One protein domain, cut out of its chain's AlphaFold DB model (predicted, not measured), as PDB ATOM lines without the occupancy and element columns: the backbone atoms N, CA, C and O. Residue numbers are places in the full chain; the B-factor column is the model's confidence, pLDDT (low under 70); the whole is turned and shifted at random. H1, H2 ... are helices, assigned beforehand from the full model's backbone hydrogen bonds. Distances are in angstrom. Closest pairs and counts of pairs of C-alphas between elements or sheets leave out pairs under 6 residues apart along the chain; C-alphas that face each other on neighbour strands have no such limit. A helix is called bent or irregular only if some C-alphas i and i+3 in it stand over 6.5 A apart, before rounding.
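This is residues 196 to 379 of the 755 residues of an uncharacterized protein of Streptomyces sp. SCSIO 3032 (UniProt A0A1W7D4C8). Two lobes of helices are joined by one helix, H5, with a final helix, H12, folding back near the join. The smaller lobe holds H1 to H4; the larger holds a four-helix up-and-down bundle of H6, H7, H8 and H10, with H9 packed across H6 and H8 and the short H11 at the far end of H10. The printed part has 184 residues with twelve named helices, H1 to H12 in chain order, and no named strand; its class is all helix. It is only just compact, close to loose, with a radius of gyration of the C-alphas of 19.0 A and spans of 57 by 39 by 29 A.

H1, residues 196 to 200, touches H2, residues 202 to 215, through residues 204 to 209 of H2 alone; the closest C-alphas, of Ala 198 and Arg 205, are 4.4 A apart. H3, residues 220 to 228, only just touches H2, with 3 pairs of C-alphas within 8 A, the closest those of Leu 210 and Pro 221 at 6.5 A. H3 and H4, residues 239 to 245, form a helical hairpin at a shallow tilt of 13 degrees, opposite ways; their closest C-alphas, of Ala 222 and Leu 245, are 5.7 A apart. H5, residues 248 to 261, touches H2 about perpendicular, at 79 degrees, with the C-alphas of Gln 215 and Ala 255 closest at 4.2 A. H5 also touches H6, residues 268 to 293, at a steep tilt of 64 degrees, where the C-alphas of Phe 256 and Leu 270 come closest at 6.2 A. H6 is the hub, touching four helices. H6 and H7, residues 296 to 306, form a hairpin at 28 degrees, a shallow tilt, with the C-alphas of Ser 280 and Leu 306 closest at 6.3 A. H7 and H8, residues 314 to 325, form another at 24 degrees, with the C-alphas of Thr 298 and Ala 321 closest at 7.2 A. H9, residues 333 to 339, touches H8 about perpendicular, at 79 degrees, the C-alphas of Ser 322 and Leu 338 being closest at 5.1 A, and touches H6 closest at the C-alphas of Leu 282 and Val 334, 5.9 A. H10, residues 341 to 351, touches H8 at a shallow tilt of 16 degrees, opposite ways, with the C-alphas of Ala 315 and Ser 348 closest at 5.6 A, and touches H6 at the C-alphas of His 268 and Ala 350, 5.2 A. H11, residues 354 to 357, is close to H10 but not clearly touching. H12, residues 367 to 378, is close to H5 but not clearly touching, the C-alphas of Phe 257 and Ala 373 being closest at 6.8 A. Every O i to N i+4 pair is within hydrogen-bond range in H1, H3, H5, H7, H8, H9 and H10; the counts are 8 of 10 in H2, 2 of 3 in H4, 19 of 22 in H6 and 7 of 8 in H12, and H11 is too short for such a pair.

H1 begins at C-alpha 196, (-4.406, -18.598, 48.541). H2 spans 19.1 A and is irregular: C-alphas 203 and 206 are 8.2 A apart. H5 spans 19.9 A. H6, the longest, spans 31.6 A from C-alpha 268 at (-23.694, -7.100, 37.536), is irregular, with C-alphas 285 and 288 8.0 A apart, and has a kink of 76 degrees near residue 286. H12 spans 17.0 A and ends at C-alpha 378, (-0.774, 3.336, 35.707).

The two C-alphas farthest apart, of Asp 203 and Pro 295, are 58.4 A apart. The printed part has no cut and no long link. The mean pLDDT of the printed part is 77.1; residues 230 to 236, 263 to 269, 307 to 317, 326 to 330 and 350 to 363 are under 70.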
ATOM      1  N   GLU A 196      -5.248 -17.400  48.569       85.56
ATOM      2  CA  GLU A 196      -4.406 -18.598  48.541       85.56
ATOM      3  C   GLU A 196      -2.925 -18.269  48.745       85.56
ATOM      4  O   GLU A 196      -2.231 -18.983  49.470       85.56
ATOM      5  N   LEU A 197      -2.447 -17.156  48.183       89.69
ATOM      6  CA  LEU A 197      -1.092 -16.657  48.436       89.69
ATOM      7  C   LEU A 197      -0.867 -16.305  49.905       89.69
ATOM      8  O   LEU A 197       0.189 -16.611  50.447       89.69
ATOM      9  N   ALA A 198      -1.869 -15.750  50.590       89.62
ATOM     10  CA  ALA A 198      -1.783 -15.474  52.025       89.62
ATOM     11  C   ALA A 198      -1.534 -16.737  52.877       89.62
ATOM     12  O   ALA A 198      -1.051 -16.622  54.005       89.62
ATOM     13  N   GLN A 199      -1.868 -17.926  52.357       85.81
ATOM     14  CA  GLN A 199      -1.605 -19.217  53.002       85.81
ATOM     15  C   GLN A 199      -0.254 -19.810  52.580       85.81
ATOM     16  O   GLN A 199       0.450 -20.361  53.421       85.81
ATOM     17  N   LEU A 200       0.093 -19.710  51.293       84.75
ATOM     18  CA  LEU A 200       1.274 -20.356  50.702       84.75
ATOM     19  C   LEU A 200       2.565 -19.530  50.805       84.75
ATOM     20  O   LEU A 200       3.646 -20.095  50.672       84.75
ATOM     21  N   ASP A 201       2.456 -18.225  51.060       88.19
ATOM     22  CA  ASP A 201       3.576 -17.298  51.258       88.19
ATOM     23  C   ASP A 201       3.377 -16.485  52.557       88.19
ATOM     24  O   ASP A 201       2.893 -15.343  52.534       88.19
ATOM     25  N   PRO A 202       3.696 -17.084  53.725       87.75
ATOM     26  CA  PRO A 202       3.524 -16.447  55.029       87.75
ATOM     27  C   PRO A 202       4.337 -15.160  55.204       87.75
ATOM     28  O   PRO A 202       3.883 -14.257  55.913       87.75
ATOM     29  N   ASP A 203       5.495 -15.053  54.546       88.62
ATOM     30  CA  ASP A 203       6.424 -13.925  54.689       88.62
ATOM     31  C   ASP A 203       5.806 -12.615  54.179       88.62
ATOM     32  O   ASP A 203       6.007 -11.547  54.764       88.62
ATOM     33  N   HIS A 204       4.968 -12.698  53.143       90.62
ATOM     34  CA  HIS A 204       4.263 -11.548  52.572       90.62
ATOM     35  C   HIS A 204       2.754 -11.555  52.837       90.62
ATOM     36  O   HIS A 204       2.018 -10.730  52.283       90.62
ATOM     37  N   ARG A 205       2.277 -12.417  53.742       90.62
ATOM     38  CA  ARG A 205       0.858 -12.559  54.101       90.62
ATOM     39  C   ARG A 205       0.107 -11.231  54.307       90.62
ATOM     40  O   ARG A 205      -0.991 -11.109  53.765       90.62
ATOM     41  N   PRO A 206       0.643 -10.204  55.005       88.50
ATOM     42  CA  PRO A 206      -0.066  -8.932  55.167       88.50
ATOM     43  C   PRO A 206      -0.357  -8.209  53.842       88.50
ATOM     44  O   PRO A 206      -1.380  -7.536  53.718       88.50
ATOM     45  N   VAL A 207       0.527  -8.334  52.846       90.69
ATOM     46  CA  VAL A 207       0.317  -7.773  51.503       90.69
ATOM     47  C   VAL A 207      -0.794  -8.540  50.791       90.69
ATOM     48  O   VAL A 207      -1.716  -7.922  50.256       90.69
ATOM     49  N   TRP A 208      -0.750  -9.871  50.849       92.69
ATOM     50  CA  TRP A 208      -1.751 -10.741  50.236       92.69
ATOM     51  C   TRP A 208      -3.147 -10.545  50.832       92.69
ATOM     52  O   TRP A 208      -4.107 -10.374  50.087       92.69
ATOM     53  N   GLU A 209      -3.271 -10.420  52.153       90.06
ATOM     54  CA  GLU A 209      -4.551 -10.142  52.819       90.06
ATOM     55  C   GLU A 209      -5.131  -8.763  52.442       90.06
ATOM     56  O   GLU A 209      -6.348  -8.621  52.276       90.06
ATOM     57  N   LEU A 210      -4.281  -7.742  52.257       89.44
ATOM     58  CA  LEU A 210      -4.710  -6.421  51.775       89.44
ATOM     59  C   LEU A 210      -5.229  -6.480  50.333       89.44
ATOM     60  O   LEU A 210      -6.271  -5.889  50.035       89.44
ATOM     61  N   LEU A 211      -4.524  -7.184  49.443       91.69
ATOM     62  CA  LEU A 211      -4.939  -7.355  48.050       91.69
ATOM     63  C   LEU A 211      -6.203  -8.221  47.940       91.69
ATOM     64  O   LEU A 211      -7.122  -7.868  47.203       91.69
ATOM     65  N   ALA A 212      -6.331  -9.270  48.752       87.25
ATOM     66  CA  ALA A 212      -7.544 -10.078  48.835       87.25
ATOM     67  C   ALA A 212      -8.759  -9.260  49.305       87.25
ATOM     68  O   ALA A 212      -9.849  -9.338  48.734       87.25
ATOM     69  N   ALA A 213      -8.585  -8.412  50.323       82.50
ATOM     70  CA  ALA A 213      -9.635  -7.499  50.769       82.50
ATOM     71  C   ALA A 213     -10.041  -6.508  49.667       82.50
ATOM     72  O   ALA A 213     -11.232  -6.308  49.413       82.50
ATOM     73  N   ARG A 214      -9.058  -5.943  48.958       85.94
ATOM     74  CA  ARG A 214      -9.272  -5.051  47.810       85.94
ATOM     75  C   ARG A 214     -10.056  -5.732  46.686       85.94
ATOM     76  O   ARG A 214     -10.982  -5.118  46.161       85.94
ATOM     77  N   GLN A 215      -9.744  -6.984  46.355       82.31
ATOM     78  CA  GLN A 215     -10.441  -7.766  45.325       82.31
ATOM     79  C   GLN A 215     -11.922  -8.017  45.676       82.31
ATOM     80  O   GLN A 215     -12.764  -8.159  44.790       82.31
ATOM     81  N   ARG A 216     -12.268  -7.971  46.971       76.19
ATOM     82  CA  ARG A 216     -13.646  -7.993  47.499       76.19
ATOM     83  C   ARG A 216     -14.283  -6.599  47.638       76.19
ATOM     84  O   ARG A 216     -15.382  -6.477  48.178       76.19
ATOM     85  N   ALA A 217     -13.600  -5.541  47.193       76.50
ATOM     86  CA  ALA A 217     -13.942  -4.139  47.446       76.50
ATOM     87  C   ALA A 217     -14.137  -3.807  48.948       76.50
ATOM     88  O   ALA A 217     -14.919  -2.916  49.317       76.50
ATOM     89  N   ASP A 218     -13.431  -4.524  49.830       77.38
ATOM     90  CA  ASP A 218     -13.415  -4.279  51.269       77.38
ATOM     91  C   ASP A 218     -12.252  -3.361  51.664       77.38
ATOM     92  O   ASP A 218     -11.091  -3.755  51.738       77.38
ATOM     93  N   CYS A 219     -12.587  -2.108  51.963       82.12
ATOM     94  CA  CYS A 219     -11.625  -1.108  52.415       82.12
ATOM     95  C   CYS A 219     -11.335  -1.181  53.923       82.12
ATOM     96  O   CYS A 219     -10.513  -0.400  54.406       82.12
ATOM     97  N   ALA A 220     -12.038  -2.015  54.702       81.06
ATOM     98  CA  ALA A 220     -11.898  -2.019  56.158       81.06
ATOM     99  C   ALA A 220     -10.483  -2.406  56.628       81.06
ATOM    100  O   ALA A 220      -9.956  -1.684  57.481       81.06
ATOM    101  N   PRO A 221      -9.817  -3.434  56.056       83.00
ATOM    102  CA  PRO A 221      -8.438  -3.765  56.417       83.00
ATOM    103  C   PRO A 221      -7.466  -2.616  56.131       83.00
ATOM    104  O   PRO A 221      -6.703  -2.222  57.010       83.00
ATOM    105  N   ALA A 222      -7.575  -1.992  54.953       85.25
ATOM    106  CA  ALA A 222      -6.746  -0.847  54.582       85.25
ATOM    107  C   ALA A 222      -6.994   0.380  55.479       85.25
ATOM    108  O   ALA A 222      -6.043   1.046  55.874       85.25
ATOM    109  N   ARG A 223      -8.249   0.667  55.860       85.81
ATOM    110  CA  ARG A 223      -8.587   1.750  56.808       85.81
ATOM    111  C   ARG A 223      -8.030   1.492  58.195       85.81
ATOM    112  O   ARG A 223      -7.483   2.400  58.808       85.81
ATOM    113  N   LYS A 224      -8.183   0.264  58.697       84.25
ATOM    114  CA  LYS A 224      -7.650  -0.128  60.003       84.25
ATOM    115  C   LYS A 224      -6.134   0.042  60.019       84.25
ATOM    116  O   LYS A 224      -5.614   0.621  60.963       84.25
ATOM    117  N   LEU A 225      -5.459  -0.396  58.956       83.56
ATOM    118  CA  LEU A 225      -4.020  -0.229  58.806       83.56
ATOM    119  C   LEU A 225      -3.626   1.253  58.711       83.56
ATOM    120  O   LEU A 225      -2.776   1.695  59.472       83.56
ATOM    121  N   ALA A 226      -4.283   2.041  57.857       81.75
ATOM    122  CA  ALA A 226      -4.011   3.473  57.719       81.75
ATOM    123  C   ALA A 226      -4.208   4.248  59.035       81.75
ATOM    124  O   ALA A 226      -3.450   5.167  59.318       81.75
ATOM    125  N   ASN A 227      -5.189   3.862  59.857       80.12
ATOM    126  CA  ASN A 227      -5.440   4.490  61.157       80.12
ATOM    127  C   ASN A 227      -4.468   4.022  62.254       80.12
ATOM    128  O   ASN A 227      -4.252   4.750  63.218       80.12
ATOM    129  N   ALA A 228      -3.935   2.802  62.148       77.62
ATOM    130  CA  ALA A 228      -3.008   2.233  63.127       77.62
ATOM    131  C   ALA A 228      -1.555   2.683  62.909       77.62
ATOM    132  O   ALA A 228      -0.746   2.616  63.832       77.62
ATOM    133  N   LEU A 229      -1.208   3.127  61.697       74.94
ATOM    134  CA  LEU A 229       0.147   3.533  61.348       74.94
ATOM    135  C   LEU A 229       0.422   4.992  61.730       74.94
ATOM    136  O   LEU A 229      -0.118   5.917  61.133       74.94
ATOM    137  N   THR A 230       1.344   5.186  62.673       60.16
ATOM    138  CA  THR A 230       1.978   6.481  62.991       60.16
ATOM    139  C   THR A 230       3.371   6.628  62.358       60.16
ATOM    140  O   THR A 230       4.065   7.611  62.606       60.16
ATOM    141  N   GLY A 231       3.785   5.662  61.526       61.16
ATOM    142  CA  GLY A 231       5.118   5.562  60.924       61.16
ATOM    143  C   GLY A 231       5.175   4.547  59.771       61.16
ATOM    144  O   GLY A 231       4.297   4.535  58.909       61.16
ATOM    145  N   HIS A 232       6.212   3.701  59.734       56.88
ATOM    146  CA  HIS A 232       6.449   2.749  58.639       56.88
ATOM    147  C   HIS A 232       5.424   1.604  58.612       56.88
ATOM    148  O   HIS A 232       5.146   0.973  59.629       56.88
ATOM    149  N   SER A 233       4.882   1.322  57.426       67.06
ATOM    150  CA  SER A 233       3.953   0.212  57.187       67.06
ATOM    151  C   SER A 233       4.659  -1.153  57.187       67.06
ATOM    152  O   SER A 233       5.766  -1.231  56.652       67.06
ATOM    153  N   PRO A 234       4.005  -2.251  57.628       62.56
ATOM    154  CA  PRO A 234       4.455  -3.626  57.378       62.56
ATOM    155  C   PRO A 234       4.708  -3.907  55.892       62.56
ATOM    156  O   PRO A 234       5.591  -4.673  55.533       62.56
ATOM    157  N   SER A 235       3.956  -3.239  55.011       66.00
ATOM    158  CA  SER A 235       4.119  -3.320  53.557       66.00
ATOM    159  C   SER A 235       5.157  -2.348  52.994       66.00
ATOM    160  O   SER A 235       5.237  -2.204  51.778       66.00
ATOM    161  N   GLY A 236       5.881  -1.616  53.851       69.88
ATOM    162  CA  GLY A 236       6.899  -0.615  53.514       69.88
ATOM    163  C   GLY A 236       6.463   0.510  52.566       69.88
ATOM    164  O   GLY A 236       7.313   1.243  52.066       69.88
ATOM    165  N   LEU A 237       5.158   0.656  52.312       72.19
ATOM    166  CA  LEU A 237       4.599   1.736  51.507       72.19
ATOM    167  C   LEU A 237       4.367   3.014  52.331       72.19
ATOM    168  O   LEU A 237       3.994   2.922  53.506       72.19
ATOM    169  N   PRO A 238       4.467   4.203  51.702       78.25
ATOM    170  CA  PRO A 238       4.043   5.456  52.315       78.25
ATOM    171  C   PRO A 238       2.563   5.425  52.717       78.25
ATOM    172  O   PRO A 238       1.717   4.922  51.970       78.25
ATOM    173  N   LEU A 239       2.226   6.059  53.844       76.44
ATOM    174  CA  LEU A 239       0.855   6.125  54.366       76.44
ATOM    175  C   LEU A 239      -0.158   6.616  53.315       76.44
ATOM    176  O   LEU A 239      -1.250   6.067  53.203       76.44
ATOM    177  N   GLY A 240       0.226   7.590  52.480       78.06
ATOM    178  CA  GLY A 240      -0.626   8.113  51.405       78.06
ATOM    179  C   GLY A 240      -1.005   7.079  50.336       78.06
ATOM    180  O   GLY A 240      -2.097   7.144  49.777       78.06
ATOM    181  N   LYS A 241      -0.151   6.082  50.071       82.19
ATOM    182  CA  LYS A 241      -0.443   4.981  49.134       82.19
ATOM    183  C   LYS A 241      -1.385   3.952  49.761       82.19
ATOM    184  O   LYS A 241      -2.296   3.473  49.093       82.19
ATOM    185  N   ILE A 242      -1.229   3.673  51.054       79.62
ATOM    186  CA  ILE A 242      -2.139   2.798  51.815       79.62
ATOM    187  C   ILE A 242      -3.516   3.454  51.965       79.62
ATOM    188  O   ILE A 242      -4.537   2.788  51.816       79.62
ATOM    189  N   ALA A 243      -3.558   4.774  52.160       81.50
ATOM    190  CA  ALA A 243      -4.799   5.538  52.187       81.50
ATOM    191  C   ALA A 243      -5.600   5.398  50.878       81.50
ATOM    192  O   ALA A 243      -6.824   5.290  50.933       81.50
ATOM    193  N   LYS A 244      -4.942   5.275  49.713       83.19
ATOM    194  CA  LYS A 244      -5.645   4.984  48.449       83.19
ATOM    195  C   LYS A 244      -6.356   3.625  48.454       83.19
ATOM    196  O   LYS A 244      -7.430   3.509  47.872       83.19
ATOM    197  N   LEU A 245      -5.816   2.607  49.133       83.75
ATOM    198  CA  LEU A 245      -6.483   1.302  49.298       83.75
ATOM    199  C   LEU A 245      -7.696   1.379  50.244       83.75
ATOM    200  O   LEU A 245      -8.596   0.542  50.187       83.75
ATOM    201  N   ALA A 246      -7.749   2.401  51.102       83.81
ATOM    202  CA  ALA A 246      -8.882   2.680  51.981       83.81
ATOM    203  C   ALA A 246     -10.043   3.424  51.278       83.81
ATOM    204  O   ALA A 246     -11.149   3.527  51.841       83.81
ATOM    205  N   GLU A 247      -9.815   3.927  50.059       84.38
ATOM    206  CA  GLU A 247     -10.826   4.579  49.233       84.38
ATOM    207  C   GLU A 247     -11.727   3.561  48.528       84.38
ATOM    208  O   GLU A 247     -11.273   2.603  47.903       84.38
ATOM    209  N   LEU A 248     -13.038   3.813  48.571       79.31
ATOM    210  CA  LEU A 248     -14.024   2.880  48.027       79.31
ATOM    211  C   LEU A 248     -13.883   2.713  46.514       79.31
ATOM    212  O   LEU A 248     -13.871   1.595  46.021       79.31
ATOM    213  N   TRP A 249     -13.802   3.816  45.772       82.94
ATOM    214  CA  TRP A 249     -13.867   3.767  44.313       82.94
ATOM    215  C   TRP A 249     -12.657   3.072  43.660       82.94
ATOM    216  O   TRP A 249     -12.888   2.199  42.826       82.94
ATOM    217  N   PRO A 250     -11.397   3.356  44.044       84.81
ATOM    218  CA  PRO A 250     -10.259   2.564  43.581       84.81
ATOM    219  C   PRO A 250     -10.398   1.068  43.898       84.81
ATOM    220  O   PRO A 250     -10.069   0.240  43.052       84.81
ATOM    221  N   ALA A 251     -10.947   0.708  45.066       83.25
ATOM    222  CA  ALA A 251     -11.214  -0.688  45.417       83.25
ATOM    223  C   ALA A 251     -12.314  -1.324  44.542       83.25
ATOM    224  O   ALA A 251     -12.194  -2.483  44.164       83.25
ATOM    225  N   VAL A 252     -13.348  -0.570  44.144       80.19
ATOM    226  CA  VAL A 252     -14.352  -1.023  43.157       80.19
ATOM    227  C   VAL A 252     -13.719  -1.322  41.808       80.19
ATOM    228  O   VAL A 252     -13.993  -2.363  41.222       80.19
ATOM    229  N   GLN A 253     -12.901  -0.397  41.300       86.19
ATOM    230  CA  GLN A 253     -12.245  -0.568  40.004       86.19
ATOM    231  C   GLN A 253     -11.317  -1.781  40.020       86.19
ATOM    232  O   GLN A 253     -11.357  -2.584  39.094       86.19
ATOM    233  N   ALA A 254     -10.554  -1.940  41.101       88.12
ATOM    234  CA  ALA A 254      -9.711  -3.102  41.329       88.12
ATOM    235  C   ALA A 254     -10.501  -4.407  41.312       88.12
ATOM    236  O   ALA A 254     -10.230  -5.274  40.496       88.12
ATOM    237  N   ALA A 255     -11.522  -4.514  42.168       84.81
ATOM    238  CA  ALA A 255     -12.372  -5.691  42.239       84.81
ATOM    239  C   ALA A 255     -12.985  -6.015  40.872       84.81
ATOM    240  O   ALA A 255     -13.041  -7.172  40.481       84.81
ATOM    241  N   PHE A 256     -13.421  -5.004  40.117       84.88
ATOM    242  CA  PHE A 256     -13.993  -5.204  38.790       84.88
ATOM    243  C   PHE A 256     -12.980  -5.788  37.801       84.88
ATOM    244  O   PHE A 256     -13.242  -6.823  37.192       84.88
ATOM    245  N   PHE A 257     -11.824  -5.143  37.649       88.06
ATOM    246  CA  PHE A 257     -10.832  -5.536  36.655       88.06
ATOM    247  C   PHE A 257     -10.070  -6.811  37.043       88.06
ATOM    248  O   PHE A 257      -9.834  -7.641  36.173       88.06
ATOM    249  N   GLU A 258      -9.735  -7.017  38.320       87.12
ATOM    250  CA  GLU A 258      -9.042  -8.232  38.774       87.12
ATOM    251  C   GLU A 258      -9.921  -9.474  38.599       87.12
ATOM    252  O   GLU A 258      -9.435 -10.512  38.156       87.12
ATOM    253  N   ARG A 259     -11.224  -9.369  38.894       81.31
ATOM    254  CA  ARG A 259     -12.174 -10.478  38.721       81.31
ATOM    255  C   ARG A 259     -12.439 -10.770  37.245       81.31
ATOM    256  O   ARG A 259     -12.450 -11.931  36.852       81.31
ATOM    257  N   ILE A 260     -12.569  -9.730  36.413       80.19
ATOM    258  CA  ILE A 260     -12.633  -9.895  34.951       80.19
ATOM    259  C   ILE A 260     -11.371 -10.575  34.414       80.19
ATOM    260  O   ILE A 260     -11.483 -11.491  33.604       80.19
ATOM    261  N   GLY A 261     -10.192 -10.140  34.870       80.25
ATOM    262  CA  GLY A 261      -8.898 -10.717  34.495       80.25
ATOM    263  C   GLY A 261      -8.811 -12.213  34.800       80.25
ATOM    264  O   GLY A 261      -8.292 -12.975  33.996       80.25
ATOM    265  N   ARG A 262      -9.405 -12.634  35.921       77.25
ATOM    266  CA  ARG A 262      -9.505 -14.031  36.373       77.25
ATOM    267  C   ARG A 262     -10.583 -14.860  35.673       77.25
ATOM    268  O   ARG A 262     -10.831 -15.994  36.069       77.25
ATOM    269  N   GLY A 263     -11.301 -14.283  34.709       69.81
ATOM    270  CA  GLY A 263     -12.432 -14.947  34.063       69.81
ATOM    271  C   GLY A 263     -13.653 -15.148  34.970       69.81
ATOM    272  O   GLY A 263     -14.640 -15.747  34.526       69.81
ATOM    273  N   GLU A 264     -13.639 -14.615  36.200       68.94
ATOM    274  CA  GLU A 264     -14.750 -14.736  37.142       68.94
ATOM    275  C   GLU A 264     -16.022 -14.082  36.595       68.94
ATOM    276  O   GLU A 264     -15.996 -13.197  35.728       68.94
ATOM    277  N   ALA A 265     -17.167 -14.487  37.146       56.81
ATOM    278  CA  ALA A 265     -18.423 -13.808  36.885       56.81
ATOM    279  C   ALA A 265     -18.294 -12.320  37.233       56.81
ATOM    280  O   ALA A 265     -18.105 -11.932  38.391       56.81
ATOM    281  N   VAL A 266     -18.443 -11.475  36.213       57.19
ATOM    282  CA  VAL A 266     -18.611 -10.045  36.417       57.19
ATOM    283  C   VAL A 266     -19.937  -9.865  37.126       57.19
ATOM    284  O   VAL A 266     -21.003  -9.979  36.524       57.19
ATOM    285  N   ASP A 267     -19.865  -9.634  38.427       59.56
ATOM    286  CA  ASP A 267     -21.018  -9.271  39.228       59.56
ATOM    287  C   ASP A 267     -21.697  -8.058  38.569       59.56
ATOM    288  O   ASP A 267     -21.070  -7.017  38.353       59.56
ATOM    289  N   HIS A 268     -22.971  -8.186  38.194       61.81
ATOM    290  CA  HIS A 268     -23.694  -7.100  37.536       61.81
ATOM    291  C   HIS A 268     -23.781  -5.889  38.434       61.81
ATOM    292  O   HIS A 268     -23.722  -4.766  37.937       61.81
ATOM    293  N   ALA A 269     -23.861  -6.081  39.749       63.81
ATOM    294  CA  ALA A 269     -23.802  -4.972  40.675       63.81
ATOM    295  C   ALA A 269     -22.464  -4.232  40.562       63.81
ATOM    296  O   ALA A 269     -22.459  -2.999  40.563       63.81
ATOM    297  N   LEU A 270     -21.356  -4.961  40.395       72.00
ATOM    298  CA  LEU A 270     -20.013  -4.409  40.234       72.00
ATOM    299  C   LEU A 270     -19.827  -3.720  38.874       72.00
ATOM    300  O   LEU A 270     -19.388  -2.570  38.843       72.00
ATOM    301  N   LEU A 271     -20.242  -4.352  37.768       76.25
ATOM    302  CA  LEU A 271     -20.226  -3.736  36.433       76.25
ATOM    303  C   LEU A 271     -21.107  -2.491  36.386       76.25
ATOM    304  O   LEU A 271     -20.687  -1.457  35.875       76.25
ATOM    305  N   ARG A 272     -22.320  -2.563  36.936       72.94
ATOM    306  CA  ARG A 272     -23.257  -1.440  36.990       72.94
ATOM    307  C   ARG A 272     -22.712  -0.298  37.830       72.94
ATOM    308  O   ARG A 272     -22.830   0.857  37.428       72.94
ATOM    309  N   ALA A 273     -22.107  -0.607  38.975       72.50
ATOM    310  CA  ALA A 273     -21.479   0.397  39.820       72.50
ATOM    311  C   ALA A 273     -20.302   1.072  39.122       72.50
ATOM    312  O   ALA A 273     -20.220   2.301  39.113       72.50
ATOM    313  N   TRP A 274     -19.435   0.276  38.495       81.81
ATOM    314  CA  TRP A 274     -18.321   0.789  37.716       81.81
ATOM    315  C   TRP A 274     -18.807   1.664  36.554       81.81
ATOM    316  O   TRP A 274     -18.382   2.811  36.422       81.81
ATOM    317  N   PHE A 275     -19.741   1.160  35.752       80.50
ATOM    318  CA  PHE A 275     -20.249   1.831  34.561       80.50
ATOM    319  C   PHE A 275     -20.976   3.136  34.908       80.50
ATOM    320  O   PHE A 275     -20.661   4.185  34.347       80.50
ATOM    321  N   GLY A 276     -21.887   3.101  35.887       77.62
ATOM    322  CA  GLY A 276     -22.652   4.270  36.321       77.62
ATOM    323  C   GLY A 276     -21.780   5.374  36.926       77.62
ATOM    324  O   GLY A 276     -21.914   6.540  36.549       77.62
ATOM    325  N   GLU A 277     -20.845   5.038  37.821       78.75
ATOM    326  CA  GLU A 277     -19.934   6.029  38.414       78.75
ATOM    327  C   GLU A 277     -18.924   6.554  37.385       78.75
ATOM    328  O   GLU A 277     -18.648   7.758  37.363       78.75
ATOM    329  N   ARG A 278     -18.410   5.697  36.491       84.19
ATOM    330  CA  ARG A 278     -17.541   6.113  35.382       84.19
ATOM    331  C   ARG A 278     -18.253   7.125  34.494       84.19
ATOM    332  O   ARG A 278     -17.719   8.215  34.285       84.19
ATOM    333  N   LEU A 279     -19.455   6.798  34.021       82.94
ATOM    334  CA  LEU A 279     -20.227   7.692  33.168       82.94
ATOM    335  C   LEU A 279     -20.578   8.992  33.902       82.94
ATOM    336  O   LEU A 279     -20.405  10.066  33.338       82.94
ATOM    337  N   SER A 280     -20.949   8.921  35.185       82.56
ATOM    338  CA  SER A 280     -21.209  10.101  36.023       82.56
ATOM    339  C   SER A 280     -19.990  11.019  36.158       82.56
ATOM    340  O   SER A 280     -20.121  12.244  36.165       82.56
ATOM    341  N   ARG A 281     -18.785  10.457  36.315       85.81
ATOM    342  CA  ARG A 281     -17.532  11.227  36.413       85.81
ATOM    343  C   ARG A 281     -17.155  11.867  35.081       85.81
ATOM    344  O   ARG A 281     -16.841  13.055  35.071       85.81
ATOM    345  N   LEU A 282     -17.215  11.106  33.985       87.19
ATOM    346  CA  LEU A 282     -16.959  11.622  32.637       87.19
ATOM    347  C   LEU A 282     -17.955  12.735  32.291       87.19
ATOM    348  O   LEU A 282     -17.550  13.832  31.918       87.19
ATOM    349  N   TYR A 283     -19.245  12.498  32.543       86.50
ATOM    350  CA  TYR A 283     -20.300  13.476  32.314       86.50
ATOM    351  C   TYR A 283     -20.089  14.754  33.125       86.50
ATOM    352  O   TYR A 283     -20.125  15.833  32.553       86.50
ATOM    353  N   ARG A 284     -19.795  14.675  34.432       88.00
ATOM    354  CA  ARG A 284     -19.519  15.878  35.242       88.00
ATOM    355  C   ARG A 284     -18.355  16.710  34.700       88.00
ATOM    356  O   ARG A 284     -18.424  17.933  34.773       88.00
ATOM    357  N   ARG A 285     -17.317  16.060  34.168       88.25
ATOM    358  CA  ARG A 285     -16.151  16.731  33.577       88.25
ATOM    359  C   ARG A 285     -16.486  17.413  32.248       88.25
ATOM    360  O   ARG A 285     -15.982  18.497  31.989       88.25
ATOM    361  N   GLU A 286     -17.331  16.793  31.429       87.50
ATOM    362  CA  GLU A 286     -17.622  17.237  30.056       87.50
ATOM    363  C   GLU A 286     -18.960  17.975  29.906       87.50
ATOM    364  O   GLU A 286     -19.263  18.484  28.831       87.50
ATOM    365  N   ARG A 287     -19.764  18.071  30.972       85.38
ATOM    366  CA  ARG A 287     -21.127  18.634  30.959       85.38
ATOM    367  C   ARG A 287     -21.245  19.981  30.235       85.38
ATOM    368  O   ARG A 287     -22.197  20.111  29.465       85.38
ATOM    369  N   PRO A 288     -20.349  20.972  30.433       84.38
ATOM    370  CA  PRO A 288     -20.447  22.248  29.724       84.38
ATOM    371  C   PRO A 288     -20.324  22.079  28.205       84.38
ATOM    372  O   PRO A 288     -21.166  22.578  27.467       84.38
ATOM    373  N   SER A 289     -19.335  21.306  27.751       84.12
ATOM    374  CA  SER A 289     -19.068  21.044  26.330       84.12
ATOM    375  C   SER A 289     -20.114  20.127  25.690       84.12
ATOM    376  O   SER A 289     -20.469  20.286  24.528       84.12
ATOM    377  N   LEU A 290     -20.661  19.172  26.444       81.88
ATOM    378  CA  LEU A 290     -21.729  18.302  25.951       81.88
ATOM    379  C   LEU A 290     -23.029  19.072  25.725       81.88
ATOM    380  O   LEU A 290     -23.712  18.826  24.738       81.88
ATOM    381  N   ARG A 291     -23.352  20.037  26.594       83.31
ATOM    382  CA  ARG A 291     -24.545  20.889  26.459       83.31
ATOM    383  C   ARG A 291     -24.522  21.793  25.231       83.31
ATOM    384  O   ARG A 291     -25.586  22.193  24.776       83.31
ATOM    385  N   THR A 292     -23.339  22.112  24.712       80.44
ATOM    386  CA  THR A 292     -23.190  22.916  23.491       80.44
ATOM    387  C   THR A 292     -23.268  22.086  22.214       80.44
ATOM    388  O   THR A 292     -23.544  22.642  21.157       80.44
ATOM    389  N   VAL A 293     -23.007  20.776  22.290       79.00
ATOM    390  CA  VAL A 293     -22.859  19.909  21.108       79.00
ATOM    391  C   VAL A 293     -24.013  18.913  20.954       79.00
ATOM    392  O   VAL A 293     -24.363  18.552  19.834       79.00
ATOM    393  N   LEU A 294     -24.622  18.465  22.054       78.50
ATOM    394  CA  LEU A 294     -25.725  17.506  22.033       78.50
ATOM    395  C   LEU A 294     -27.091  18.202  22.149       78.50
ATOM    396  O   LEU A 294     -27.208  19.207  22.854       78.50
ATOM    397  N   PRO A 295     -28.154  17.637  21.543       80.31
ATOM    398  CA  PRO A 295     -29.515  18.124  21.732       80.31
ATOM    399  C   PRO A 295     -29.913  18.161  23.211       80.31
ATOM    400  O   PRO A 295     -29.586  17.262  23.991       80.31
ATOM    401  N   ARG A 296     -30.692  19.180  23.594       80.25
ATOM    402  CA  ARG A 296     -31.170  19.367  24.972       80.25
ATOM    403  C   ARG A 296     -31.909  18.137  25.518       80.25
ATOM    404  O   ARG A 296     -31.648  17.735  26.646       80.25
ATOM    405  N   SER A 297     -32.753  17.502  24.706       77.75
ATOM    406  CA  SER A 297     -33.486  16.278  25.066       77.75
ATOM    407  C   SER A 297     -32.559  15.099  25.393       77.75
ATOM    408  O   SER A 297     -32.829  14.325  26.312       77.75
ATOM    409  N   THR A 298     -31.432  14.977  24.688       76.88
ATOM    410  CA  THR A 298     -30.405  13.961  24.954       76.88
ATOM    411  C   THR A 298     -29.698  14.228  26.281       76.88
ATOM    412  O   THR A 298     -29.484  13.302  27.060       76.88
ATOM    413  N   ILE A 299     -29.378  15.491  26.575       78.75
ATOM    414  CA  ILE A 299     -28.785  15.891  27.857       78.75
ATOM    415  C   ILE A 299     -29.743  15.625  29.019       78.75
ATOM    416  O   ILE A 299     -29.325  15.036  30.011       78.75
ATOM    417  N   GLU A 300     -31.012  16.009  28.892       79.38
ATOM    418  CA  GLU A 300     -32.037  15.768  29.915       79.38
ATOM    419  C   GLU A 300     -32.230  14.265  30.165       79.38
ATOM    420  O   GLU A 300     -32.272  13.831  31.316       79.38
ATOM    421  N   SER A 301     -32.229  13.449  29.106       76.44
ATOM    422  CA  SER A 301     -32.298  11.984  29.219       76.44
ATOM    423  C   SER A 301     -31.082  11.399  29.947       76.44
ATOM    424  O   SER A 301     -31.241  10.535  30.807       76.44
ATOM    425  N   LEU A 302     -29.867  11.880  29.652       76.19
ATOM    426  CA  LEU A 302     -28.646  11.464  30.354       76.19
ATOM    427  C   LEU A 302     -28.644  11.908  31.824       76.19
ATOM    428  O   LEU A 302     -28.225  11.142  32.689       76.19
ATOM    429  N   GLU A 303     -29.123  13.116  32.128       79.94
ATOM    430  CA  GLU A 303     -29.235  13.609  33.506       79.94
ATOM    431  C   GLU A 303     -30.247  12.780  34.315       79.94
ATOM    432  O   GLU A 303     -29.933  12.373  35.435       79.94
ATOM    433  N   GLN A 304     -31.409  12.447  33.742       74.56
ATOM    434  CA  GLN A 304     -32.390  11.542  34.359       74.56
ATOM    435  C   GLN A 304     -31.816  10.139  34.587       74.56
ATOM    436  O   GLN A 304     -32.023   9.530  35.640       74.56
ATOM    437  N   LEU A 305     -31.043   9.653  33.616       71.81
ATOM    438  CA  LEU A 305     -30.391   8.357  33.670       71.81
ATOM    439  C   LEU A 305     -29.359   8.266  34.791       71.81
ATOM    440  O   LEU A 305     -29.360   7.304  35.559       71.81
ATOM    441  N   LEU A 306     -28.499   9.277  34.912       71.62
ATOM    442  CA  LEU A 306     -27.464   9.334  35.943       71.62
ATOM    443  C   LEU A 306     -28.051   9.623  37.332       71.62
ATOM    444  O   LEU A 306     -27.471   9.211  38.335       71.62
ATOM    445  N   ALA A 307     -29.206  10.292  37.399       68.00
ATOM    446  CA  ALA A 307     -29.965  10.485  38.632       68.00
ATOM    447  C   ALA A 307     -30.660   9.201  39.129       68.00
ATOM    448  O   ALA A 307     -31.092   9.154  40.281       68.00
ATOM    449  N   GLY A 308     -30.730   8.149  38.300       61.31
ATOM    450  CA  GLY A 308     -31.333   6.863  38.658       61.31
ATOM    451  C   GLY A 308     -32.863   6.884  38.694       61.31
ATOM    452  O   GLY A 308     -33.466   6.064  39.384       61.31
ATOM    453  N   SER A 309     -33.495   7.809  37.971       48.34
ATOM    454  CA  SER A 309     -34.929   8.119  38.077       48.34
ATOM    455  C   SER A 309     -35.859   7.211  37.253       48.34
ATOM    456  O   SER A 309     -36.997   7.596  36.998       48.34
ATOM    457  N   PHE A 310     -35.412   6.032  36.806       49.72
ATOM    458  CA  PHE A 310     -36.195   5.181  35.899       49.72
ATOM    459  C   PHE A 310     -36.820   3.955  36.567       49.72
ATOM    460  O   PHE A 310     -36.164   3.197  37.286       49.72
ATOM    461  N   GLU A 311     -38.084   3.701  36.231       41.72
ATOM    462  CA  GLU A 311     -38.766   2.438  36.493       41.72
ATOM    463  C   GLU A 311     -38.371   1.414  35.411       41.72
ATOM    464  O   GLU A 311     -38.717   1.590  34.251       41.72
ATOM    465  N   GLY A 312     -37.631   0.346  35.759       46.66
ATOM    466  CA  GLY A 312     -37.410  -0.788  34.833       46.66
ATOM    467  C   GLY A 312     -35.969  -1.252  34.573       46.66
ATOM    468  O   GLY A 312     -35.772  -2.173  33.791       46.66
ATOM    469  N   GLY A 313     -34.961  -0.703  35.257       52.97
ATOM    470  CA  GLY A 313     -33.557  -1.092  35.052       52.97
ATOM    471  C   GLY A 313     -32.904  -0.324  33.894       52.97
ATOM    472  O   GLY A 313     -33.482  -0.132  32.834       52.97
ATOM    473  N   GLY A 314     -31.681   0.173  34.105       62.62
ATOM    474  CA  GLY A 314     -31.090   1.201  33.235       62.62
ATOM    475  C   GLY A 314     -30.656   0.755  31.831       62.62
ATOM    476  O   GLY A 314     -30.331   1.611  31.019       62.62
ATOM    477  N   ALA A 315     -30.620  -0.546  31.519       65.62
ATOM    478  CA  ALA A 315     -29.998  -1.071  30.294       65.62
ATOM    479  C   ALA A 315     -30.691  -0.630  28.998       65.62
ATOM    480  O   ALA A 315     -30.027  -0.187  28.062       65.62
ATOM    481  N   SER A 316     -32.024  -0.695  28.961       66.38
ATOM    482  CA  SER A 316     -32.829  -0.208  27.834       66.38
ATOM    483  C   SER A 316     -32.650   1.297  27.633       66.38
ATOM    484  O   SER A 316     -32.489   1.755  26.505       66.38
ATOM    485  N   HIS A 317     -32.580   2.066  28.722       69.56
ATOM    486  CA  HIS A 317     -32.342   3.508  28.676       69.56
ATOM    487  C   HIS A 317     -30.940   3.855  28.157       69.56
ATOM    488  O   HIS A 317     -30.812   4.753  27.329       69.56
ATOM    489  N   PHE A 318     -29.899   3.123  28.571       72.19
ATOM    490  CA  PHE A 318     -28.544   3.284  28.029       72.19
ATOM    491  C   PHE A 318     -28.474   2.937  26.542       72.19
ATOM    492  O   PHE A 318     -27.864   3.674  25.767       72.19
ATOM    493  N   ARG A 319     -29.142   1.856  26.125       72.50
ATOM    494  CA  ARG A 319     -29.214   1.440  24.720       72.50
ATOM    495  C   ARG A 319     -29.938   2.480  23.862       72.50
ATOM    496  O   ARG A 319     -29.431   2.861  22.812       72.50
ATOM    497  N   ASN A 320     -31.066   3.003  24.339       73.38
ATOM    498  CA  ASN A 320     -31.805   4.068  23.658       73.38
ATOM    499  C   ASN A 320     -30.980   5.359  23.572       73.38
ATOM    500  O   ASN A 320     -30.915   5.972  22.508       73.38
ATOM    501  N   ALA A 321     -30.283   5.731  24.652       73.75
ATOM    502  CA  ALA A 321     -29.370   6.871  24.651       73.75
ATOM    503  C   ALA A 321     -28.224   6.684  23.642       73.75
ATOM    504  O   ALA A 321     -27.915   7.615  22.902       73.75
ATOM    505  N   SER A 322     -27.635   5.485  23.551       75.31
ATOM    506  CA  SER A 322     -26.625   5.150  22.538       75.31
ATOM    507  C   SER A 322     -27.153   5.326  21.113       75.31
ATOM    508  O   SER A 322     -26.489   5.949  20.287       75.31
ATOM    509  N   LEU A 323     -28.358   4.822  20.821       73.88
ATOM    510  CA  LEU A 323     -28.986   4.952  19.501       73.88
ATOM    511  C   LEU A 323     -29.240   6.419  19.134       73.88
ATOM    512  O   LEU A 323     -28.907   6.841  18.030       73.88
ATOM    513  N   SER A 324     -29.754   7.220  20.073       71.50
ATOM    514  CA  SER A 324     -29.933   8.665  19.867       71.50
ATOM    515  C   SER A 324     -28.606   9.404  19.668       71.50
ATOM    516  O   SER A 324     -28.563  10.419  18.980       71.50
ATOM    517  N   LEU A 325     -27.521   8.896  20.254       70.06
ATOM    518  CA  LEU A 325     -26.182   9.453  20.122       70.06
ATOM    519  C   LEU A 325     -25.442   8.972  18.876       70.06
ATOM    520  O   LEU A 325     -24.375   9.512  18.626       70.06
ATOM    521  N   ALA A 326     -25.927   8.001  18.096       59.47
ATOM    522  CA  ALA A 326     -25.193   7.420  16.961       59.47
ATOM    523  C   ALA A 326     -25.007   8.379  15.764       59.47
ATOM    524  O   ALA A 326     -24.173   8.127  14.901       59.47
ATOM    525  N   THR A 327     -25.724   9.505  15.730       58.34
ATOM    526  CA  THR A 327     -25.809  10.410  14.570       58.34
ATOM    527  C   THR A 327     -24.834  11.602  14.587       58.34
ATOM    528  O   THR A 327     -24.730  12.307  13.589       58.34
ATOM    529  N   GLY A 328     -24.103  11.848  15.685       59.06
ATOM    530  CA  GLY A 328     -23.158  12.981  15.824       59.06
ATOM    531  C   GLY A 328     -21.673  12.678  15.517       59.06
ATOM    532  O   GLY A 328     -21.261  11.529  15.393       59.06
ATOM    533  N   THR A 329     -20.815  13.696  15.450       57.16
ATOM    534  CA  THR A 329     -19.359  13.562  15.182       57.16
ATOM    535  C   THR A 329     -18.466  13.853  16.399       57.16
ATOM    536  O   THR A 329     -17.264  14.046  16.264       57.16
ATOM    537  N   THR A 330     -19.020  13.895  17.614       69.38
ATOM    538  CA  THR A 330     -18.274  14.307  18.818       69.38
ATOM    539  C   THR A 330     -17.367  13.200  19.370       69.38
ATOM    540  O   THR A 330     -17.866  12.164  19.806       69.38
ATOM    541  N   ASP A 331     -16.056  13.454  19.470       77.00
ATOM    542  CA  ASP A 331     -15.076  12.587  20.162       77.00
ATOM    543  C   ASP A 331     -15.077  12.807  21.692       77.00
ATOM    544  O   ASP A 331     -14.057  13.045  22.335       77.00
ATOM    545  N   SER A 332     -16.264  12.792  22.303       85.69
ATOM    546  CA  SER A 332     -16.399  12.867  23.762       85.69
ATOM    547  C   SER A 332     -16.241  11.469  24.377       85.69
ATOM    548  O   SER A 332     -16.935  10.545  23.950       85.69
ATOM    549  N   PRO A 333     -15.429  11.288  25.434       86.19
ATOM    550  CA  PRO A 333     -15.382  10.061  26.231       86.19
ATOM    551  C   PRO A 333     -16.742   9.538  26.725       86.19
ATOM    552  O   PRO A 333     -16.924   8.320  26.806       86.19
ATOM    553  N   VAL A 334     -17.705  10.417  27.042       85.50
ATOM    554  CA  VAL A 334     -19.090  10.026  27.387       85.50
ATOM    555  C   VAL A 334     -19.782   9.390  26.185       85.50
ATOM    556  O   VAL A 334     -20.313   8.284  26.292       85.50
ATOM    557  N   VAL A 335     -19.735  10.064  25.034       83.62
ATOM    558  CA  VAL A 335     -20.344   9.585  23.783       83.62
ATOM    559  C   VAL A 335     -19.684   8.282  23.336       83.62
ATOM    560  O   VAL A 335     -20.378   7.327  23.001       83.62
ATOM    561  N   ARG A 336     -18.355   8.204  23.413       87.31
ATOM    562  CA  ARG A 336     -17.557   7.021  23.083       87.31
ATOM    563  C   ARG A 336     -17.921   5.811  23.948       87.31
ATOM    564  O   ARG A 336     -18.095   4.718  23.422       87.31
ATOM    565  N   THR A 337     -18.106   6.025  25.254       86.88
ATOM    566  CA  THR A 337     -18.555   4.986  26.201       86.88
ATOM    567  C   THR A 337     -19.960   4.482  25.872       86.88
ATOM    568  O   THR A 337     -20.203   3.282  25.933       86.88
ATOM    569  N   LEU A 338     -20.884   5.378  25.516       84.06
ATOM    570  CA  LEU A 338     -22.259   4.999  25.178       84.06
ATOM    571  C   LEU A 338     -22.353   4.313  23.810       84.06
ATOM    572  O   LEU A 338     -23.124   3.373  23.678       84.06
ATOM    573  N   ARG A 339     -21.542   4.728  22.829       85.25
ATOM    574  CA  ARG A 339     -21.477   4.132  21.482       85.25
ATOM    575  C   ARG A 339     -20.742   2.798  21.412       85.25
ATOM    576  O   ARG A 339     -20.805   2.139  20.377       85.25
ATOM    577  N   ASP A 340     -20.004   2.415  22.453       87.81
ATOM    578  CA  ASP A 340     -19.343   1.114  22.504       87.81
ATOM    579  C   ASP A 340     -20.409   0.013  22.608       87.81
ATOM    580  O   ASP A 340     -20.863  -0.349  23.694       87.81
ATOM    581  N   THR A 341     -20.831  -0.501  21.452       85.44
ATOM    582  CA  THR A 341     -21.875  -1.524  21.345       85.44
ATOM    583  C   THR A 341     -21.501  -2.780  22.113       85.44
ATOM    584  O   THR A 341     -22.353  -3.329  22.797       85.44
ATOM    585  N   LYS A 342     -20.220  -3.173  22.121       87.00
ATOM    586  CA  LYS A 342     -19.745  -4.319  22.904       87.00
ATOM    587  C   LYS A 342     -19.881  -4.077  24.404       87.00
ATOM    588  O   LYS A 342     -20.203  -5.008  25.133       87.00
ATOM    589  N   LEU A 343     -19.648  -2.850  24.879       86.44
ATOM    590  CA  LEU A 343     -19.904  -2.494  26.278       86.44
ATOM    591  C   LEU A 343     -21.403  -2.474  26.576       86.44
ATOM    592  O   LEU A 343     -21.802  -2.954  27.633       86.44
ATOM    593  N   MET A 344     -22.234  -1.953  25.673       83.69
ATOM    594  CA  MET A 344     -23.689  -1.960  25.859       83.69
ATOM    595  C   MET A 344     -24.252  -3.382  25.857       83.69
ATOM    596  O   MET A 344     -25.131  -3.675  26.667       83.69
ATOM    597  N   ASP A 345     -23.723  -4.265  25.014       80.31
ATOM    598  CA  ASP A 345     -24.046  -5.689  24.984       80.31
ATOM    599  C   ASP A 345     -23.572  -6.356  26.270       80.31
ATOM    600  O   ASP A 345     -24.394  -6.918  26.974       80.31
ATOM    601  N   MET A 346     -22.310  -6.173  26.678       80.94
ATOM    602  CA  MET A 346     -21.795  -6.700  27.948       80.94
ATOM    603  C   MET A 346     -22.610  -6.206  29.153       80.94
ATOM    604  O   MET A 346     -22.901  -6.976  30.065       80.94
ATOM    605  N   TYR A 347     -22.997  -4.928  29.169       77.62
ATOM    606  CA  TYR A 347     -23.845  -4.352  30.208       77.62
ATOM    607  C   TYR A 347     -25.244  -4.965  30.178       77.62
ATOM    608  O   TYR A 347     -25.753  -5.347  31.226       77.62
ATOM    609  N   SER A 348     -25.856  -5.087  28.998       74.00
ATOM    610  CA  SER A 348     -27.187  -5.680  28.821       74.00
ATOM    611  C   SER A 348     -27.193  -7.159  29.201       74.00
ATOM    612  O   SER A 348     -28.049  -7.575  29.974       74.00
ATOM    613  N   ASP A 349     -26.208  -7.924  28.739       72.31
ATOM    614  CA  ASP A 349     -26.007  -9.329  29.070       72.31
ATOM    615  C   ASP A 349     -25.849  -9.478  30.576       72.31
ATOM    616  O   ASP A 349     -26.601 -10.232  31.180       72.31
ATOM    617  N   ALA A 350     -24.979  -8.685  31.211       67.62
ATOM    618  CA  ALA A 350     -24.840  -8.674  32.663       67.62
ATOM    619  C   ALA A 350     -26.142  -8.283  33.381       67.62
ATOM    620  O   ALA A 350     -26.372  -8.723  34.492       67.62
ATOM    621  N   THR A 351     -27.032  -7.483  32.787       59.75
ATOM    622  CA  THR A 351     -28.348  -7.215  33.406       59.75
ATOM    623  C   THR A 351     -29.279  -8.430  33.377       59.75
ATOM    624  O   THR A 351     -30.295  -8.447  34.077       59.75
ATOM    625  N   THR A 352     -28.938  -9.452  32.585       57.75
ATOM    626  CA  THR A 352     -29.602 -10.750  32.590       57.75
ATOM    627  C   THR A 352     -28.919 -11.693  33.568       57.75
ATOM    628  O   THR A 352     -27.699 -11.819  33.642       57.75
ATOM    629  N   HIS A 353     -29.740 -12.433  34.296       51.28
ATOM    630  CA  HIS A 353     -29.260 -13.419  35.250       51.28
ATOM    631  C   HIS A 353     -28.444 -14.551  34.604       51.28
ATOM    632  O   HIS A 353     -27.499 -15.064  35.201       51.28
ATOM    633  N   ALA A 354     -28.744 -14.871  33.341       51.81
ATOM    634  CA  ALA A 354     -28.014 -15.862  32.559       51.81
ATOM    635  C   ALA A 354     -26.520 -15.521  32.400       51.81
ATOM    636  O   ALA A 354     -25.702 -16.433  32.341       51.81
ATOM    637  N   ALA A 355     -26.132 -14.241  32.379       53.41
ATOM    638  CA  ALA A 355     -24.726 -13.854  32.235       53.41
ATOM    639  C   ALA A 355     -23.884 -14.053  33.508       53.41
ATOM    640  O   ALA A 355     -22.657 -14.140  33.420       53.41
ATOM    641  N   HIS A 356     -24.517 -14.143  34.684       51.50
ATOM    642  CA  HIS A 356     -23.829 -14.433  35.951       51.50
ATOM    643  C   HIS A 356     -23.541 -15.907  36.157       51.50
ATOM    644  O   HIS A 356     -22.634 -16.241  36.913       51.50
ATOM    645  N   LEU A 357     -24.319 -16.765  35.506       50.94
ATOM    646  CA  LEU A 357     -24.343 -18.189  35.792       50.94
ATOM    647  C   LEU A 357     -23.969 -19.084  34.621       50.94
ATOM    648  O   LEU A 357     -23.736 -20.269  34.829       50.94
ATOM    649  N   ARG A 358     -23.887 -18.539  33.406       52.28
ATOM    650  CA  ARG A 358     -23.337 -19.255  32.255       52.28
ATOM    651  C   ARG A 358     -21.835 -18.984  32.133       52.28
ATOM    652  O   ARG A 358     -21.399 -17.865  32.431       52.28
ATOM    653  N   PRO A 359     -21.036 -19.962  31.671       50.12
ATOM    654  CA  PRO A 359     -19.619 -19.744  31.402       50.12
ATOM    655  C   PRO A 359     -19.441 -18.558  30.448       50.12
ATOM    656  O   PRO A 359     -20.141 -18.465  29.432       50.12
ATOM    657  N   SER A 360     -18.506 -17.642  30.731       52.22
ATOM    658  CA  SER A 360     -18.128 -16.682  29.693       52.22
ATOM    659  C   SER A 360     -17.409 -17.427  28.591       52.22
ATOM    660  O   SER A 360     -16.343 -17.995  28.819       52.22
ATOM    661  N   ARG A 361     -17.921 -17.330  27.370       55.25
ATOM    662  CA  ARG A 361     -17.068 -17.544  26.206       55.25
ATOM    663  C   ARG A 361     -16.042 -16.415  26.217       55.25
ATOM    664  O   ARG A 361     -16.443 -15.253  26.131       55.25
ATOM    665  N   HIS A 362     -14.763 -16.744  26.390       58.16
ATOM    666  CA  HIS A 362     -13.690 -15.755  26.345       58.16
ATOM    667  C   HIS A 362     -13.803 -14.971  25.032       58.16
ATOM    668  O   HIS A 362     -13.810 -15.527  23.934       58.16
ATOM    669  N   ARG A 363     -14.025 -13.667  25.170       68.00
ATOM    670  CA  ARG A 363     -14.115 -12.702  24.080       68.00
ATOM    671  C   ARG A 363     -13.297 -11.487  24.498       68.00
ATOM    672  O   ARG A 363     -13.282 -11.170  25.691       68.00
ATOM    673  N   PRO A 364     -12.698 -10.765  23.538       83.81
ATOM    674  CA  PRO A 364     -12.039  -9.509  23.833       83.81
ATOM    675  C   PRO A 364     -13.001  -8.568  24.541       83.81
ATOM    676  O   PRO A 364     -14.154  -8.404  24.115       83.81
ATOM    677  N   LEU A 365     -12.513  -7.943  25.608       87.75
ATOM    678  CA  LEU A 365     -13.284  -6.962  26.347       87.75
ATOM    679  C   LEU A 365     -13.597  -5.754  25.452       87.75
ATOM    680  O   LEU A 365     -12.853  -5.453  24.509       87.75
ATOM    681  N   PRO A 366     -14.695  -5.034  25.731       89.94
ATOM    682  CA  PRO A 366     -14.984  -3.783  25.045       89.94
ATOM    683  C   PRO A 366     -13.806  -2.811  25.176       89.94
ATOM    684  O   PRO A 366     -13.206  -2.690  26.247       89.94
ATOM    685  N   TYR A 367     -13.464  -2.097  24.105       89.19
ATOM    686  CA  TYR A 367     -12.252  -1.270  24.093       89.19
ATOM    687  C   TYR A 367     -12.299  -0.165  25.157       89.19
ATOM    688  O   TYR A 367     -11.270   0.174  25.734       89.19
ATOM    689  N   THR A 368     -13.485   0.363  25.487       90.31
ATOM    690  CA  THR A 368     -13.631   1.382  26.540       90.31
ATOM    691  C   THR A 368     -13.406   0.835  27.950       90.31
ATOM    692  O   THR A 368     -13.065   1.610  28.851       90.31
ATOM    693  N   VAL A 369     -13.571  -0.479  28.148       90.56
ATOM    694  CA  VAL A 369     -13.216  -1.199  29.381       90.56
ATOM    695  C   VAL A 369     -11.703  -1.365  29.455       90.56
ATOM    696  O   VAL A 369     -11.117  -1.028  30.481       90.56
ATOM    697  N   VAL A 370     -11.065  -1.790  28.359       91.62
ATOM    698  CA  VAL A 370      -9.597  -1.905  28.261       91.62
ATOM    699  C   VAL A 370      -8.932  -0.548  28.512       91.62
ATOM    700  O   VAL A 370      -8.109  -0.425  29.410       91.62
ATOM    701  N   GLU A 371      -9.387   0.513  27.843       91.12
ATOM    702  CA  GLU A 371      -8.874   1.882  28.020       91.12
ATOM    703  C   GLU A 371      -9.061   2.407  29.460       91.12
ATOM    704  O   GLU A 371      -8.328   3.275  29.947       91.12
ATOM    705  N   ALA A 372     -10.097   1.934  30.156       90.94
ATOM    706  CA  ALA A 372     -10.316   2.262  31.557       90.94
ATOM    707  C   ALA A 372      -9.355   1.511  32.481       90.94
ATOM    708  O   ALA A 372      -8.883   2.111  33.447       90.94
ATOM    709  N   ALA A 373      -9.088   0.239  32.182       91.94
ATOM    710  CA  ALA A 373      -8.124  -0.578  32.902       91.94
ATOM    711  C   ALA A 373      -6.714  -0.009  32.738       91.94
ATOM    712  O   ALA A 373      -6.072   0.278  33.739       91.94
ATOM    713  N   ASP A 374      -6.287   0.308  31.512       91.31
ATOM    714  CA  ASP A 374      -4.952   0.860  31.236       91.31
ATOM    715  C   ASP A 374      -4.699   2.161  32.006       91.31
ATOM    716  O   ASP A 374      -3.614   2.401  32.536       91.31
ATOM    717  N   ARG A 375      -5.715   3.030  32.085       90.69
ATOM    718  CA  ARG A 375      -5.628   4.269  32.870       90.69
ATOM    719  C   ARG A 375      -5.550   4.003  34.365       90.69
ATOM    720  O   ARG A 375      -4.858   4.734  35.062       90.69
ATOM    721  N   PHE A 376      -6.280   3.005  34.849       90.50
ATOM    722  CA  PHE A 376      -6.287   2.632  36.254       90.50
ATOM    723  C   PHE A 376      -4.956   1.996  36.683       90.50
ATOM    724  O   PHE A 376      -4.398   2.396  37.701       90.50
ATOM    725  N   GLU A 377      -4.420   1.074  35.881       89.88
ATOM    726  CA  GLU A 377      -3.183   0.328  36.150       89.88
ATOM    727  C   GLU A 377      -1.957   1.240  36.323       89.88
ATOM    728  O   GLU A 377      -1.085   0.949  37.141       89.88
ATOM    729  N   ARG A 378      -1.894   2.375  35.609       89.81
ATOM    730  CA  ARG A 378      -0.774   3.336  35.707       89.81
ATOM    731  C   ARG A 378      -0.548   3.854  37.126       89.81
ATOM    732  O   ARG A 378       0.602   3.987  37.544       89.81
ATOM    733  N   ASP A 379      -1.634   4.104  37.852       86.81
ATOM    734  CA  ASP A 379      -1.622   4.674  39.201       86.81
ATOM    735  C   ASP A 379      -1.924   3.635  40.293       86.81
ATOM    736  O   ASP A 379      -2.082   3.997  41.467       86.81
TER     737      ASP A 379